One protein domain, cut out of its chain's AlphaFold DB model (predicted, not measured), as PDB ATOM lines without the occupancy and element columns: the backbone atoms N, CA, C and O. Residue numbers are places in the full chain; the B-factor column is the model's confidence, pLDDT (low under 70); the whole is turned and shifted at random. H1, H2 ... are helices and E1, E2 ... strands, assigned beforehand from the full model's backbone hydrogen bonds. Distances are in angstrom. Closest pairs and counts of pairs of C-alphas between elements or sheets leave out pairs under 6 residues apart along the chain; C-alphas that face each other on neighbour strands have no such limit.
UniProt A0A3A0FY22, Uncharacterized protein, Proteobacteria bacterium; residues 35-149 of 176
ATOM      1  N   VAL A  35      98.562 184.378 201.922       94.38
ATOM      2  CA  VAL A  35      99.634 185.373 201.835       94.38
ATOM      3  C   VAL A  35      99.270 186.568 202.701       94.38
ATOM      4  O   VAL A  35      98.266 187.235 202.463       94.38
ATOM      5  N   CYS A  36     100.098 186.854 203.699       96.56
ATOM      6  CA  CYS A  36      99.990 188.048 204.526       96.56
ATOM      7  C   CYS A  36     101.093 189.032 204.155       96.56
ATOM      8  O   CYS A  36     102.248 188.635 204.026       96.56
ATOM      9  N   ARG A  37     100.754 190.315 204.025       97.19
ATOM     10  CA  ARG A  37     101.695 191.388 203.695       97.19
ATOM     11  C   ARG A  37     101.761 192.431 204.794       97.19
ATOM     12  O   ARG A  37     100.734 192.807 205.355       97.19
ATOM     13  N   ALA A  38     102.952 192.953 205.047       97.81
ATOM     14  CA  ALA A  38     103.145 194.153 205.853       97.81
ATOM     15  C   ALA A  38     104.388 194.921 205.399       97.81
ATOM     16  O   ALA A  38     105.319 194.360 204.823       97.81
ATOM     17  N   SER A  39     104.401 196.223 205.657       97.75
ATOM     18  CA  SER A  39     105.529 197.099 205.373       97.75
ATOM     19  C   SER A  39     106.256 197.492 206.647       97.75
ATOM     20  O   SER A  39     105.670 197.587 207.721       97.75
ATOM     21  N   VAL A  40     107.559 197.724 206.525       98.31
ATOM     22  CA  VAL A  40     108.382 198.313 207.579       98.31
ATOM     23  C   VAL A  40     108.734 199.737 207.165       98.31
ATOM     24  O   VAL A  40     109.181 199.970 206.038       98.31
ATOM     25  N   SER A  41     108.538 200.686 208.072       98.00
ATOM     26  CA  SER A  41     108.987 202.073 207.971       98.00
ATOM     27  C   SER A  41     109.926 202.411 209.128       98.00
ATOM     28  O   SER A  41     109.976 201.710 210.139       98.00
ATOM     29  N   VAL A  42     110.694 203.486 208.980       97.81
ATOM     30  CA  VAL A  42     111.527 204.044 210.045       97.81
ATOM     31  C   VAL A  42     111.163 205.502 210.249       97.81
ATOM     32  O   VAL A  42     111.048 206.256 209.286       97.81
ATOM     33  N   LYS A  43     111.008 205.909 211.505       97.56
ATOM     34  CA  LYS A  43     110.783 207.301 211.878       97.56
ATOM     35  C   LYS A  43     112.103 208.048 211.944       97.56
ATOM     36  O   LYS A  43     112.981 207.694 212.733       97.56
ATOM     37  N   VAL A  44     112.217 209.101 211.144       97.19
ATOM     38  CA  VAL A  44     113.392 209.972 211.094       97.19
ATOM     39  C   VAL A  44     113.014 211.352 211.605       97.19
ATOM     40  O   VAL A  44     112.005 211.932 211.204       97.19
ATOM     41  N   LYS A  45     113.835 211.891 212.501       96.56
ATOM     42  CA  LYS A  45     113.675 213.227 213.071       96.56
ATOM     43  C   LYS A  45     114.885 214.074 212.710       96.56
ATOM     44  O   LYS A  45     116.006 213.652 212.962       96.56
ATOM     45  N   LYS A  46     114.676 215.237 212.097       93.44
ATOM     46  CA  LYS A  46     115.776 216.076 211.610       93.44
ATOM     47  C   LYS A  46     116.414 216.877 212.743       93.44
ATOM     48  O   LYS A  46     117.570 216.626 213.064       93.44
ATOM     49  N   ASP A  47     115.634 217.732 213.396       89.69
ATOM     50  CA  ASP A  47     116.056 218.486 214.576       89.69
ATOM     51  C   ASP A  47     115.235 218.110 215.816       89.69
ATOM     52  O   ASP A  47     114.152 217.532 215.719       89.69
ATOM     53  N   GLU A  48     115.719 218.455 217.015       80.62
ATOM     54  CA  GLU A  48     115.072 218.105 218.293       80.62
ATOM     55  C   GLU A  48     113.641 218.671 218.433       80.62
ATOM     56  O   GLU A  48     112.837 218.156 219.210       80.62
ATOM     57  N   GLN A  49     113.288 219.672 217.626       74.62
ATOM     58  CA  GLN A  49     111.971 220.315 217.610       74.62
ATOM     59  C   GLN A  49     111.055 219.808 216.485       74.62
ATOM     60  O   GLN A  49     109.862 220.104 216.499       74.62
ATOM     61  N   ASP A  50     111.573 219.014 215.546       86.56
ATOM     62  CA  ASP A  50     110.790 218.545 214.407       86.56
ATOM     63  C   ASP A  50     109.952 217.311 214.744       86.56
ATOM     64  O   ASP A  50     110.358 216.419 215.500       86.56
ATOM     65  N   ALA A  51     108.775 217.226 214.122       92.50
ATOM     66  CA  ALA A  51     107.999 215.998 214.110       92.50
ATOM     67  C   ALA A  51     108.768 214.911 213.343       92.50
ATOM     68  O   ALA A  51     109.311 215.152 212.261       92.50
ATOM     69  N   ALA A  52     108.805 213.702 213.902       94.62
ATOM     70  CA  ALA A  52     109.359 212.562 213.192       94.62
ATOM     71  C   ALA A  52     108.474 212.237 211.978       94.62
ATOM     72  O   ALA A  52     107.249 212.210 212.098       94.62
ATOM     73  N   HIS A  53     109.093 211.987 210.827       94.31
ATOM     74  CA  HIS A  53     108.398 211.556 209.617       94.31
ATOM     75  C   HIS A  53     108.722 210.093 209.316       94.31
ATOM     76  O   HIS A  53     109.836 209.628 209.563       94.31
ATOM     77  N   ASP A  54     107.742 209.371 208.781       96.38
ATOM     78  CA  ASP A  54     107.896 207.973 208.394       96.38
ATOM     79  C   ASP A  54     108.578 207.847 207.027       96.38
ATOM     80  O   ASP A  54     108.127 208.400 206.022       96.38
ATOM     81  N   VAL A  55     109.657 207.071 206.984       96.44
ATOM     82  CA  VAL A  55     110.375 206.689 205.768       96.44
ATOM     83  C   VAL A  55     110.113 205.215 205.494       96.44
ATOM     84  O   VAL A  55     110.445 204.353 206.307       96.44
ATOM     85  N   PHE A  56     109.531 204.906 204.338       97.44
ATOM     86  CA  PHE A  56     109.318 203.524 203.913       97.44
ATOM     87  C   PHE A  56     110.655 202.797 203.702       97.44
ATOM     88  O   PHE A  56     111.538 203.308 203.013       97.44
ATOM     89  N   TYR A  57     110.782 201.592 204.263       97.38
ATOM     90  CA  TYR A  57     111.939 200.725 204.058       97.38
ATOM     91  C   TYR A  57     111.647 199.642 203.018       97.38
ATOM     92  O   TYR A  57     112.218 199.660 201.927       97.38
ATOM     93  N   LYS A  58     110.777 198.683 203.356       97.81
ATOM     94  CA  LYS A  58     110.494 197.512 202.515       97.81
ATOM     95  C   LYS A  58     109.182 196.836 202.919       97.81
ATOM     96  O   LYS A  58     108.785 196.904 204.082       97.81
ATOM     97  N   SER A  59     108.542 196.162 201.964       97.56
ATOM     98  CA  SER A  59     107.391 195.279 202.194       97.56
ATOM     99  C   SER A  59     107.821 193.815 202.272       97.56
ATOM    100  O   SER A  59     108.737 193.396 201.562       97.56
ATOM    101  N   TYR A  60     107.141 193.058 203.125       97.38
ATOM    102  CA  TYR A  60     107.382 191.647 203.394       97.38
ATOM    103  C   TYR A  60     106.091 190.864 203.240       97.38
ATOM    104  O   TYR A  60     105.027 191.327 203.658       97.38
ATOM    105  N   ASP A  61     106.233 189.659 202.696       96.25
ATOM    106  CA  ASP A  61     105.143 188.726 202.467       96.25
ATOM    107  C   ASP A  61     105.453 187.440 203.245       96.25
ATOM    108  O   ASP A  61     106.512 186.840 203.065       96.25
ATOM    109  N   GLY A  62     104.537 187.012 204.110       95.56
ATOM    110  CA  GLY A  62     104.583 185.714 204.776       95.56
ATOM    111  C   GLY A  62     103.551 184.787 204.161       95.56
ATOM    112  O   GLY A  62     102.403 185.185 203.952       95.56
ATOM    113  N   LYS A  63     103.961 183.556 203.865       94.75
ATOM    114  CA  LYS A  63     103.097 182.536 203.274       94.75
ATOM    115  C   LYS A  63     102.892 181.370 204.228       94.75
ATOM    116  O   LYS A  63     103.800 181.035 204.987       94.75
ATOM    117  N   GLY A  64     101.718 180.754 204.180       93.56
ATOM    118  CA  GLY A  64     101.396 179.604 205.019       93.56
ATOM    119  C   GLY A  64     100.177 178.827 204.535       93.56
ATOM    120  O   GLY A  64      99.397 179.312 203.716       93.56
ATOM    121  N   ALA A  65     100.018 177.611 205.062       91.50
ATOM    122  CA  ALA A  65      98.863 176.755 204.778       91.50
ATOM    123  C   ALA A  65      97.545 177.333 205.329       91.50
ATOM    124  O   ALA A  65      96.471 177.053 204.806       91.50
ATOM    125  N   ASP A  66      97.640 178.161 206.367       92.38
ATOM    126  CA  ASP A  66      96.541 178.898 206.974       92.38
ATOM    127  C   ASP A  66      97.000 180.319 207.352       92.38
ATOM    128  O   ASP A  66      98.193 180.647 207.318       92.38
ATOM    129  N   GLU A  67      96.045 181.180 207.707       93.69
ATOM    130  CA  GLU A  67      96.311 182.576 208.066       93.69
ATOM    131  C   GLU A  67      97.245 182.710 209.283       93.69
ATOM    132  O   GLU A  67      98.078 183.617 209.324       93.69
ATOM    133  N   ALA A  68      97.144 181.813 210.270       95.62
ATOM    134  CA  ALA A  68      97.982 181.867 211.464       95.62
ATOM    135  C   ALA A  68      99.439 181.519 211.127       95.62
ATOM    136  O   ALA A  68     100.350 182.234 211.552       95.62
ATOM    137  N   ALA A  69      99.658 180.494 210.302       95.12
ATOM    138  CA  ALA A  69     100.971 180.121 209.791       95.12
ATOM    139  C   ALA A  69     101.588 181.244 208.939       95.12
ATOM    140  O   ALA A  69     102.752 181.598 209.136       95.12
ATOM    141  N   ALA A  70     100.804 181.861 208.048       95.50
ATOM    142  CA  ALA A  70     101.257 182.981 207.223       95.50
ATOM    143  C   ALA A  70     101.641 184.208 208.073       95.50
ATOM    144  O   ALA A  70     102.695 184.813 207.858       95.50
ATOM    145  N   LYS A  71     100.836 184.546 209.093       96.62
ATOM    146  CA  LYS A  71     101.144 185.614 210.062       96.62
ATOM    147  C   LYS A  71     102.387 185.308 210.891       96.62
ATOM    148  O   LYS A  71     103.183 186.212 211.134       96.62
ATOM    149  N   GLN A  72     102.570 184.061 211.318       97.38
ATOM    150  CA  GLN A  72     103.748 183.657 212.083       97.38
ATOM    151  C   GLN A  72     105.025 183.768 211.241       97.38
ATOM    152  O   GLN A  72     106.016 184.326 211.716       97.38
ATOM    153  N   ALA A  73     104.991 183.302 209.989       96.38
ATOM    154  CA  ALA A  73     106.101 183.454 209.051       96.38
ATOM    155  C   ALA A  73     106.436 184.938 208.820       96.38
ATOM    156  O   ALA A  73     107.592 185.345 208.942       96.38
ATOM    157  N   LEU A  74     105.410 185.764 208.592       97.56
ATOM    158  CA  LEU A  74     105.560 187.209 208.425       97.56
ATOM    159  C   LEU A  74     106.153 187.887 209.674       97.56
ATOM    160  O   LEU A  74     107.001 188.766 209.559       97.56
ATOM    161  N   ALA A  75     105.736 187.485 210.877       97.75
ATOM    162  CA  ALA A  75     106.226 188.070 212.124       97.75
ATOM    163  C   ALA A  75     107.730 187.829 212.336       97.75
ATOM    164  O   ALA A  75     108.435 188.728 212.805       97.75
ATOM    165  N   LEU A  76     108.227 186.643 211.964       96.69
ATOM    166  CA  LEU A  76     109.655 186.325 212.018       96.69
ATOM    167  C   LEU A  76     110.450 187.231 211.071       96.69
ATOM    168  O   LEU A  76     111.375 187.907 211.523       96.69
ATOM    169  N   GLU A  77     110.029 187.326 209.807       96.75
ATOM    170  CA  GLU A  77     110.633 188.203 208.791       96.75
ATOM    171  C   GLU A  77     110.660 189.673 209.247       96.75
ATOM    172  O   GLU A  77     111.707 190.330 209.218       96.75
ATOM    173  N   ILE A  78     109.532 190.182 209.756       97.88
ATOM    174  CA  ILE A  78     109.405 191.567 210.229       97.88
ATOM    175  C   ILE A  78     110.352 191.858 211.395       97.88
ATOM    176  O   ILE A  78     110.901 192.959 211.477       97.88
ATOM    177  N   SER A  79     110.551 190.905 212.309       97.00
ATOM    178  CA  SER A  79     111.429 191.113 213.465       97.00
ATOM    179  C   SER A  79     112.882 191.362 213.042       97.00
ATOM    180  O   SER A  79     113.498 192.327 213.502       97.00
ATOM    181  N   SER A  80     113.397 190.576 212.090       97.00
ATOM    182  CA  SER A  80     114.712 190.807 211.484       97.00
ATOM    183  C   SER A  80     114.740 192.081 210.643       97.00
ATOM    184  O   SER A  80     115.686 192.865 210.736       97.00
ATOM    185  N   ALA A  81     113.673 192.336 209.883       97.69
ATOM    186  CA  ALA A  81     113.565 193.497 209.013       97.69
ATOM    187  C   ALA A  81     113.611 194.820 209.778       97.69
ATOM    188  O   ALA A  81     114.199 195.779 209.293       97.69
ATOM    189  N   LYS A  82     113.025 194.887 210.979       98.19
ATOM    190  CA  LYS A  82     113.073 196.076 211.844       98.19
ATOM    191  C   LYS A  82     114.505 196.440 212.244       98.19
ATOM    192  O   LYS A  82     114.897 197.604 212.165       98.19
ATOM    193  N   LEU A  83     115.310 195.445 212.622       97.94
ATOM    194  CA  LEU A  83     116.717 195.648 212.992       97.94
ATOM    195  C   LEU A  83     117.560 196.091 211.790       97.94
ATOM    196  O   LEU A  83     118.386 197.005 211.899       97.94
ATOM    197  N   GLU A  84     117.328 195.471 210.635       98.12
ATOM    198  CA  GLU A  84     117.984 195.859 209.388       98.12
ATOM    199  C   GLU A  84     117.585 197.284 208.977       98.12
ATOM    200  O   GLU A  84     118.457 198.105 208.693       98.12
ATOM    201  N   ALA A  85     116.292 197.616 209.043       98.25
ATOM    202  CA  ALA A  85     115.760 198.937 208.724       98.25
ATOM    203  C   ALA A  85     116.412 200.030 209.578       98.25
ATOM    204  O   ALA A  85     116.826 201.059 209.047       98.25
ATOM    205  N   MET A  86     116.585 199.794 210.883       98.19
ATOM    206  CA  MET A  86     117.298 200.727 211.761       98.19
ATOM    207  C   MET A  86     118.768 200.876 211.367       98.19
ATOM    208  O   MET A  86     119.286 201.990 211.333       98.19
ATOM    209  N   THR A  87     119.444 199.781 211.020       97.81
ATOM    210  CA  THR A  87     120.852 199.813 210.592       97.81
ATOM    211  C   THR A  87     121.022 200.611 209.295       97.81
ATOM    212  O   THR A  87     121.903 201.469 209.194       97.81
ATOM    213  N   VAL A  88     120.143 200.375 208.317       97.44
ATOM    214  CA  VAL A  88     120.104 201.116 207.049       97.44
ATOM    215  C   VAL A  88     119.754 202.582 207.285       97.44
ATOM    216  O   VAL A  88     120.387 203.454 206.690       97.44
ATOM    217  N   CYS A  89     118.807 202.867 208.180       97.75
ATOM    218  CA  CYS A  89     118.454 204.230 208.545       97.75
ATOM    219  C   CYS A  89     119.671 204.976 209.099       97.75
ATOM    220  O   CYS A  89     120.051 206.007 208.552       97.75
ATOM    221  N   ARG A  90     120.359 204.433 210.111       97.56
ATOM    222  CA  ARG A  90     121.533 205.098 210.702       97.56
ATOM    223  C   ARG A  90     122.631 205.342 209.670       97.56
ATOM    224  O   ARG A  90     123.233 206.412 209.632       97.56
ATOM    225  N   ARG A  91     122.855 204.379 208.770       97.31
ATOM    226  CA  ARG A  91     123.813 204.541 207.669       97.31
ATOM    227  C   ARG A  91     123.434 205.688 206.728       97.31
ATOM    228  O   ARG A  91     124.330 206.386 206.269       97.31
ATOM    229  N   ASN A  92     122.152 205.855 206.415       96.56
ATOM    230  CA  ASN A  92     121.692 206.806 205.401       96.56
ATOM    231  C   ASN A  92     121.349 208.198 205.966       96.56
ATOM    232  O   ASN A  92     121.452 209.173 205.230       96.56
ATOM    233  N   TYR A  93     120.949 208.301 207.235       96.38
ATOM    234  CA  TYR A  93     120.426 209.535 207.838       96.38
ATOM    235  C   TYR A  93     121.336 210.095 208.944       96.38
ATOM    236  O   TYR A  93     121.523 211.307 209.015       96.38
ATOM    237  N   GLU A  94     121.975 209.246 209.755       96.56
ATOM    238  CA  GLU A  94     122.871 209.701 210.836       96.56
ATOM    239  C   GLU A  94     124.332 209.812 210.372       96.56
ATOM    240  O   GLU A  94     125.085 210.668 210.836       96.56
ATOM    241  N   ASN A  95     124.749 208.971 209.419       96.88
ATOM    242  CA  ASN A  95     126.113 208.948 208.900       96.88
ATOM    243  C   ASN A  95     126.204 209.562 207.493       96.88
ATOM    244  O   ASN A  95     125.920 208.901 206.493       96.88
ATOM    245  N   LEU A  96     126.707 210.798 207.395       96.19
ATOM    246  CA  LEU A  96     126.880 211.491 206.110       96.19
ATOM    247  C   LEU A  96     127.715 210.675 205.111       96.19
ATOM    248  O   LEU A  96     127.340 210.536 203.948       96.19
ATOM    249  N   SER A  97     128.826 210.090 205.568       97.19
ATOM    250  CA  SER A  97     129.692 209.264 204.716       97.19
ATOM    251  C   SER A  97     129.004 207.971 204.265       97.19
ATOM    252  O   SER A  97     129.201 207.520 203.135       97.19
ATOM    253  N   GLY A  98     128.135 207.409 205.111       96.94
ATOM    254  CA  GLY A  98     127.305 206.249 204.794       96.94
ATOM    255  C   GLY A  98     126.268 206.557 203.713       96.94
ATOM    256  O   GLY A  98     126.138 205.793 202.754       96.94
ATOM    257  N   CYS A  99     125.600 207.709 203.806       97.62
ATOM    258  CA  CYS A  99     124.677 208.181 202.775       97.62
ATOM    259  C   CYS A  99     125.390 208.386 201.436       97.62
ATOM    260  O   CYS A  99     124.979 207.825 200.416       97.62
ATOM    261  N   VAL A 100     126.493 209.142 201.452       97.69
ATOM    262  CA  VAL A 100     127.264 209.470 200.249       97.69
ATOM    263  C   VAL A 100     127.769 208.187 199.590       97.69
ATOM    264  O   VAL A 100     127.455 207.937 198.431       97.69
ATOM    265  N   SER A 101     128.461 207.313 200.323       97.62
ATOM    266  CA  SER A 101     128.974 206.049 199.769       97.62
ATOM    267  C   SER A 101     127.872 205.149 199.201       97.62
ATOM    268  O   SER A 101     128.053 204.570 198.129       97.62
ATOM    269  N   THR A 102     126.707 205.079 199.851       96.88
ATOM    270  CA  THR A 102     125.555 204.318 199.343       96.88
ATOM    271  C   THR A 102     125.056 204.899 198.018       96.88
ATOM    272  O   THR A 102     124.909 204.158 197.049       96.88
ATOM    273  N   LYS A 103     124.858 206.222 197.932       96.50
ATOM    274  CA  LYS A 103     124.412 206.897 196.700       96.50
ATOM    275  C   LYS A 103     125.425 206.717 195.565       96.50
ATOM    276  O   LYS A 103     125.036 206.330 194.463       96.50
ATOM    277  N   PHE A 104     126.716 206.897 195.842       96.62
ATOM    278  CA  PHE A 104     127.787 206.657 194.870       96.62
ATOM    279  C   PHE A 104     127.812 205.206 194.382       96.62
ATOM    280  O   PHE A 104     127.924 204.983 193.181       96.62
ATOM    281  N   SER A 105     127.649 204.230 195.279       96.81
ATOM    282  CA  SER A 105     127.568 202.809 194.915       96.81
ATOM    283  C   SER A 105     126.375 202.531 193.994       96.81
ATOM    284  O   SER A 105     126.539 201.942 192.928       96.81
ATOM    285  N   THR A 106     125.187 203.053 194.329       96.38
ATOM    286  CA  THR A 106     123.982 202.883 193.493       96.38
ATOM    287  C   THR A 106     124.085 203.558 192.124       96.38
ATOM    288  O   THR A 106     123.443 203.121 191.175       96.38
ATOM    289  N   MET A 107     124.901 204.609 192.002       95.75
ATOM    290  CA  MET A 107     125.081 205.384 190.771       95.75
ATOM    291  C   MET A 107     126.427 205.120 190.087       95.75
ATOM    292  O   MET A 107     126.776 205.837 189.150       95.75
ATOM    293  N   ALA A 108     127.190 204.109 190.516       95.62
ATOM    294  CA  ALA A 108     128.555 203.877 190.045       95.62
ATOM    295  C   ALA A 108     128.624 203.696 188.520       95.62
ATOM    296  O   ALA A 108     129.468 204.298 187.854       95.62
ATOM    297  N   ALA A 109     127.678 202.934 187.957       95.12
ATOM    298  CA  ALA A 109     127.558 202.748 186.515       95.12
ATOM    299  C   ALA A 109     127.316 204.085 185.793       95.12
ATOM    300  O   ALA A 109     128.045 204.428 184.863       95.12
ATOM    301  N   THR A 110     126.368 204.894 186.272       94.25
ATOM    302  CA  THR A 110     126.061 206.209 185.693       94.25
ATOM    303  C   THR A 110     127.261 207.151 185.782       94.25
ATOM    304  O   THR A 110     127.664 207.719 184.769       94.25
ATOM    305  N   LEU A 111     127.897 207.260 186.953       93.06
ATOM    306  CA  LEU A 111     129.068 208.114 187.187       93.06
ATOM    307  C   LEU A 111     130.229 207.788 186.242       93.06
ATOM    308  O   LEU A 111     130.937 208.699 185.799       93.06
ATOM    309  N   SER A 112     130.416 206.509 185.904       93.94
ATOM    310  CA  SER A 112     131.463 206.070 184.978       93.94
ATOM    311  C   SER A 112     131.253 206.577 183.545       93.94
ATOM    312  O   SER A 112     132.232 206.834 182.850       93.94
ATOM    313  N   SER A 113     129.999 206.802 183.139       96.31
ATOM    314  CA  SER A 113     129.627 207.225 181.782       96.31
ATOM    315  C   SER A 113     129.602 208.749 181.572       96.31
ATOM    316  O   SER A 113     129.507 209.218 180.440       96.31
ATOM    317  N   LEU A 114     129.682 209.532 182.652       96.38
ATOM    318  CA  LEU A 114     129.588 210.992 182.613       96.38
ATOM    319  C   LEU A 114     130.934 211.672 182.323       96.38
ATOM    320  O   LEU A 114     131.997 211.201 182.730       96.38
ATOM    321  N   THR A 115     130.875 212.848 181.691       97.56
ATOM    322  CA  THR A 115     132.028 213.754 181.570       97.56
ATOM    323  C   THR A 115     132.457 214.274 182.945       97.56
ATOM    324  O   THR A 115     131.664 214.289 183.887       97.56
ATOM    325  N   PHE A 116     133.699 214.754 183.069       96.00
ATOM    326  CA  PHE A 116     134.236 215.262 184.338       96.00
ATOM    327  C   PHE A 116     133.335 216.325 184.993       96.00
ATOM    328  O   PHE A 116     133.033 216.235 186.180       96.00
ATOM    329  N   THR A 117     132.844 217.291 184.212       97.19
ATOM    330  CA  THR A 117     131.959 218.355 184.711       97.19
ATOM    331  C   THR A 117     130.618 217.805 185.200       97.19
ATOM    332  O   THR A 117     130.156 218.182 186.276       97.19
ATOM    333  N   ALA A 118     130.004 216.890 184.443       96.81
ATOM    334  CA  ALA A 118     128.733 216.282 184.827       96.81
ATOM    335  C   ALA A 118     128.888 215.405 186.077       96.81
ATOM    336  O   ALA A 118     128.064 215.503 186.988       96.81
ATOM    337  N   ARG A 119     129.980 214.629 186.161       96.38
ATOM    338  CA  ARG A 119     130.343 213.853 187.351       96.38
ATOM    339  C   ARG A 119     130.440 214.768 188.565       96.38
ATOM    340  O   ARG A 119     129.690 214.566 189.507       96.38
ATOM    341  N   LYS A 120     131.253 215.827 188.503       97.12
ATOM    342  CA  LYS A 120     131.412 216.778 189.612       97.12
ATOM    343  C   LYS A 120     130.075 217.374 190.076       97.12
ATOM    344  O   LYS A 120     129.812 217.405 191.274       97.12
ATOM    345  N   SER A 121     129.198 217.777 189.149       97.56
ATOM    346  CA  SER A 121     127.876 218.302 189.530       97.56
ATOM    347  C   SER A 121     127.004 217.262 190.239       97.56
ATOM    348  O   SER A 121     126.260 217.601 191.157       97.56
ATOM    349  N   LEU A 122     127.114 215.989 189.842       96.88
ATOM    350  CA  LEU A 122     126.366 214.902 190.457       96.88
ATOM    351  C   LEU A 122     126.914 214.590 191.855       96.88
ATOM    352  O   LEU A 122     126.134 214.386 192.778       96.88
ATOM    353  N   GLU A 123     128.234 214.623 192.043       96.75
ATOM    354  CA  GLU A 123     128.884 214.449 193.350       96.75
ATOM    355  C   GLU A 123     128.487 215.556 194.345       96.75
ATOM    356  O   GLU A 123     128.142 215.279 195.499       96.75
ATOM    357  N   GLU A 124     128.467 216.812 193.890       97.81
ATOM    358  CA  GLU A 124     127.994 217.957 194.678       97.81
ATOM    359  C   GLU A 124     126.499 217.827 195.014       97.81
ATOM    360  O   GLU A 124     126.090 218.082 196.151       97.81
ATOM    361  N   ALA A 125     125.683 217.377 194.054       97.88
ATOM    362  CA  ALA A 125     124.261 217.130 194.267       97.88
ATOM    363  C   ALA A 125     124.013 216.006 195.285       97.88
ATOM    364  O   ALA A 125     123.181 216.181 196.172       97.88
ATOM    365  N   ILE A 126     124.760 214.896 195.210       97.50
ATOM    366  CA  ILE A 126     124.685 213.786 196.174       97.50
ATOM    367  C   ILE A 126     125.051 214.273 197.574       97.50
ATOM    368  O   ILE A 126     124.323 214.007 198.529       97.50
ATOM    369  N   THR A 127     126.150 215.020 197.701       97.50
ATOM    370  CA  THR A 127     126.589 215.557 198.995       97.50
ATOM    371  C   THR A 127     125.513 216.463 199.589       97.50
ATOM    372  O   THR A 127     125.125 216.295 200.743       97.50
ATOM    373  N   LYS A 128     124.954 217.368 198.778       98.00
ATOM    374  CA  LYS A 128     123.879 218.275 199.195       98.00
ATOM    375  C   LYS A 128     122.590 217.536 199.566       98.00
ATOM    376  O   LYS A 128     121.920 217.958 200.505       98.00
ATOM    377  N   ASP A 129     122.230 216.473 198.846       97.12
ATOM    378  CA  ASP A 129     121.076 215.619 199.159       97.12
ATOM    379  C   ASP A 129     121.262 214.939 200.518       97.12
ATOM    380  O   ASP A 129     120.421 215.084 201.405       97.12
ATOM    381  N   CYS A 130     122.415 214.300 200.727       96.88
ATOM    382  CA  CYS A 130     122.738 213.628 201.980       96.88
ATOM    383  C   CYS A 130     122.795 214.592 203.172       96.88
ATOM    384  O   CYS A 130     122.252 214.279 204.225       96.88
ATOM    385  N   THR A 131     123.368 215.792 203.019       96.38
ATOM    386  CA  THR A 131     123.347 216.814 204.079       96.38
ATOM    387  C   THR A 131     121.924 217.264 204.408       96.38
ATOM    388  O   THR A 131     121.583 217.453 205.570       96.38
ATOM    389  N   LYS A 132     121.057 217.421 203.401       95.38
ATOM    390  CA  LYS A 132     119.660 217.825 203.626       95.38
ATOM    391  C   LYS A 132     118.835 216.755 204.333       95.38
ATOM    392  O   LYS A 132     117.921 217.122 205.077       95.38
ATOM    393  N   GLN A 133     119.139 215.491 204.053       94.06
ATOM    394  CA  GLN A 133     118.481 214.317 204.616       94.06
ATOM    395  C   GLN A 133     119.007 213.945 206.004       94.06
ATOM    396  O   GLN A 133     118.426 213.058 206.611       94.06
ATOM    397  N   GLN A 134     120.056 214.590 206.529       95.31
ATOM    398  CA  GLN A 134     120.558 214.242 207.857       95.31
ATOM    399  C   GLN A 134     119.468 214.332 208.928       95.31
ATOM    400  O   GLN A 134     118.654 215.256 208.935       95.31
ATOM    401  N   GLY A 135     119.477 213.356 209.829       95.88
ATOM    402  CA  GLY A 135     118.541 213.250 210.936       95.88
ATOM    403  C   GLY A 135     118.880 212.071 211.840       95.88
ATOM    404  O   GLY A 135     119.799 211.304 211.571       95.88
ATOM    405  N   THR A 136     118.119 211.933 212.916       97.12
ATOM    406  CA  THR A 136     118.214 210.855 213.900       97.12
ATOM    407  C   THR A 136     117.131 209.814 213.642       97.12
ATOM    408  O   THR A 136     115.953 210.150 213.483       97.12
ATOM    409  N   CYS A 137     117.520 208.544 213.620       97.25
ATOM    410  CA  CYS A 137     116.620 207.410 213.474       97.25
ATOM    411  C   CYS A 137     116.028 207.051 214.838       97.25
ATOM    412  O   CYS A 137     116.749 206.652 215.753       97.25
ATOM    413  N   VAL A 138     114.709 207.177 214.971       96.88
ATOM    414  CA  VAL A 138     114.009 207.003 216.251       96.88
ATOM    415  C   VAL A 138     113.604 205.547 216.450       96.88
ATOM    416  O   VAL A 138     114.084 204.879 217.361       96.88
ATOM    417  N   GLU A 139     112.726 205.044 215.584       97.25
ATOM    418  CA  GLU A 139     112.161 203.703 215.704       97.25
ATOM    419  C   GLU A 139     111.755 203.136 214.345       97.25
ATOM    420  O   GLU A 139     111.370 203.876 213.439       97.25
ATOM    421  N   SER A 140     111.803 201.811 214.221       97.62
ATOM    422  CA  SER A 140     111.235 201.080 213.091       97.62
ATOM    423  C   SER A 140     109.834 200.580 213.435       97.62
ATOM    424  O   SER A 140     109.661 199.820 214.397       97.62
ATOM    425  N   VAL A 141     108.850 200.934 212.619       97.50
ATOM    426  CA  VAL A 141     107.448 200.544 212.783       97.50
ATOM    427  C   VAL A 141     107.080 199.563 211.675       97.50
ATOM    428  O   VAL A 141     107.542 199.689 210.547       97.50
ATOM    429  N   ALA A 142     106.283 198.549 212.003       97.50
ATOM    430  CA  ALA A 142     105.685 197.677 210.996       97.50
ATOM    431  C   ALA A 142     104.199 198.007 210.877       97.50
ATOM    432  O   ALA A 142     103.554 198.252 211.899       97.50
ATOM    433  N   SER A 143     103.674 198.007 209.655       97.38
ATOM    434  CA  SER A 143     102.242 198.114 209.416       97.38
ATOM    435  C   SER A 143     101.511 196.891 209.963       97.38
ATOM    436  O   SER A 143     102.097 195.819 210.147       97.38
ATOM    437  N   GLU A 144     100.207 197.033 210.166       96.88
ATOM    438  CA  GLU A 144      99.359 195.881 210.447       96.88
ATOM    439  C   GLU A 144      99.390 194.893 209.264       96.88
ATOM    440  O   GLU A 144      99.444 195.323 208.105       96.88
ATOM    441  N   PRO A 145      99.405 193.576 209.538       95.69
ATOM    442  CA  PRO A 145      99.434 192.562 208.498       95.69
ATOM    443  C   PRO A 145      98.078 192.450 207.798       95.69
ATOM    444  O   PRO A 145      97.052 192.224 208.441       95.69
ATOM    445  N   VAL A 146      98.091 192.541 206.470       96.69
ATOM    446  CA  VAL A 146      96.919 192.346 205.608       96.69
ATOM    447  C   VAL A 146      97.030 190.981 204.942       96.69
ATOM    448  O   VAL A 146      97.982 190.740 204.203       96.69
ATOM    449  N   CYS A 147      96.081 190.084 205.215       95.06
ATOM    450  CA  CYS A 147      96.088 188.721 204.686       95.06
ATOM    451  C   CYS A 147      95.061 188.550 203.571       95.06
ATOM    452  O   CYS A 147      93.895 188.913 203.719       95.06
ATOM    453  N   GLU A 148      95.504 187.974 202.460       91.38
ATOM    454  CA  GLU A 148      94.658 187.582 201.341       91.38
ATOM    455  C   GLU A 148      94.416 186.071 201.411       91.38
ATOM    456  O   GLU A 148      95.353 185.277 201.548       91.38
ATOM    457  N   ALA A 149      93.139 185.680 201.344       82.88
ATOM    458  CA  ALA A 149      92.759 184.279 201.269       82.88
ATOM    459  C   ALA A 149      93.198 183.683 199.922       82.88
ATOM    460  O   ALA A 149      93.192 184.390 198.905       82.88
TER     461      ALA A 149
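Overview. This is residues 35 to 149 of the 176 residues of an uncharacterized protein of Proteobacteria bacterium (UniProt A0A3A0FY22). A long, strongly twisted sheet of four strands curls round one long helix, H1, and beyond the end of H1 the chain turns off into a V of two helices, H2 and H4, with the short H3 at the open end of the V. H1 covers one face of the sheet, while H2, H3 and H4 lie off the sheet. The printed part has 115 residues with four named helices and four named strands, in the order E1 E2 H1 H2 H3 H4 E3 E4; the class is mixed, helices and strands. The sheet is branched and antiparallel, with E2, E3 and E4 each paired with E1. The whole is loose, with a radius of gyration of the C-alphas of 18.0 A, and only just flat, with spans of 57 by 39 by 18 A.

Along the chain. E1 is residues 35 to 45, 33.2 A long, beginning at C-alpha 35 (99.634, 185.373, 201.835). E2, residues 53 to 64, is 33.0 A long and bends by 53 degrees at residue 57. E3 is residues 136 to 142, 18.4 A, and E4 is residues 146 to 148. H1, residues 67 to 94, is 38.1 A long, ends at C-alpha 94 (122.871, 209.701, 210.836) and has a kink of 28 degrees near residue 80. H2 is residues 96 to 106, 15.5 A; H3 is residues 108 to 113; H4, residues 116 to 133, is 25.7 A long and ends at C-alpha 133 (118.481, 214.317, 204.616).

Arrangement. E1 and E2 form a hairpin, with N 38 and O 60 at 3.0 A, within hydrogen-bond range. On the other side of E1, the pairing is staggered: E3 pairs over residues 40 to 45, with N 43 and O 139 at 2.8 A, and E4 over residues 35 to 37, with N 37 and O 146 at 2.8 A. H1 is on the sheet; its closest C-alphas to E2 are those of Ala 70 and Gly 64, 4.0 A apart. H1 and H2 touch only at the corner, closest at the C-alphas of Asn 92 and Cys 99, 4.2 A. H2 and H4 touch at the C-alphas of Cys 99 and Cys 130, 5.8 A, at a steep tilt of 48 degrees, opposite ways. H3 is close to H4 but not clearly touching, with the C-alphas of Leu 111 and Arg 119 5.9 A apart. Every O i to N i+4 pair is within hydrogen-bond range in H2 and H4; in H1 it is 23 of 24, in H3 1 of 2.

Size, cuts and confidence. The C-alphas of Asp 66 and Thr 117, the two farthest apart, are 57.5 A apart. The printed part has no cut and no long link. No printed residue is under 70 in pLDDT.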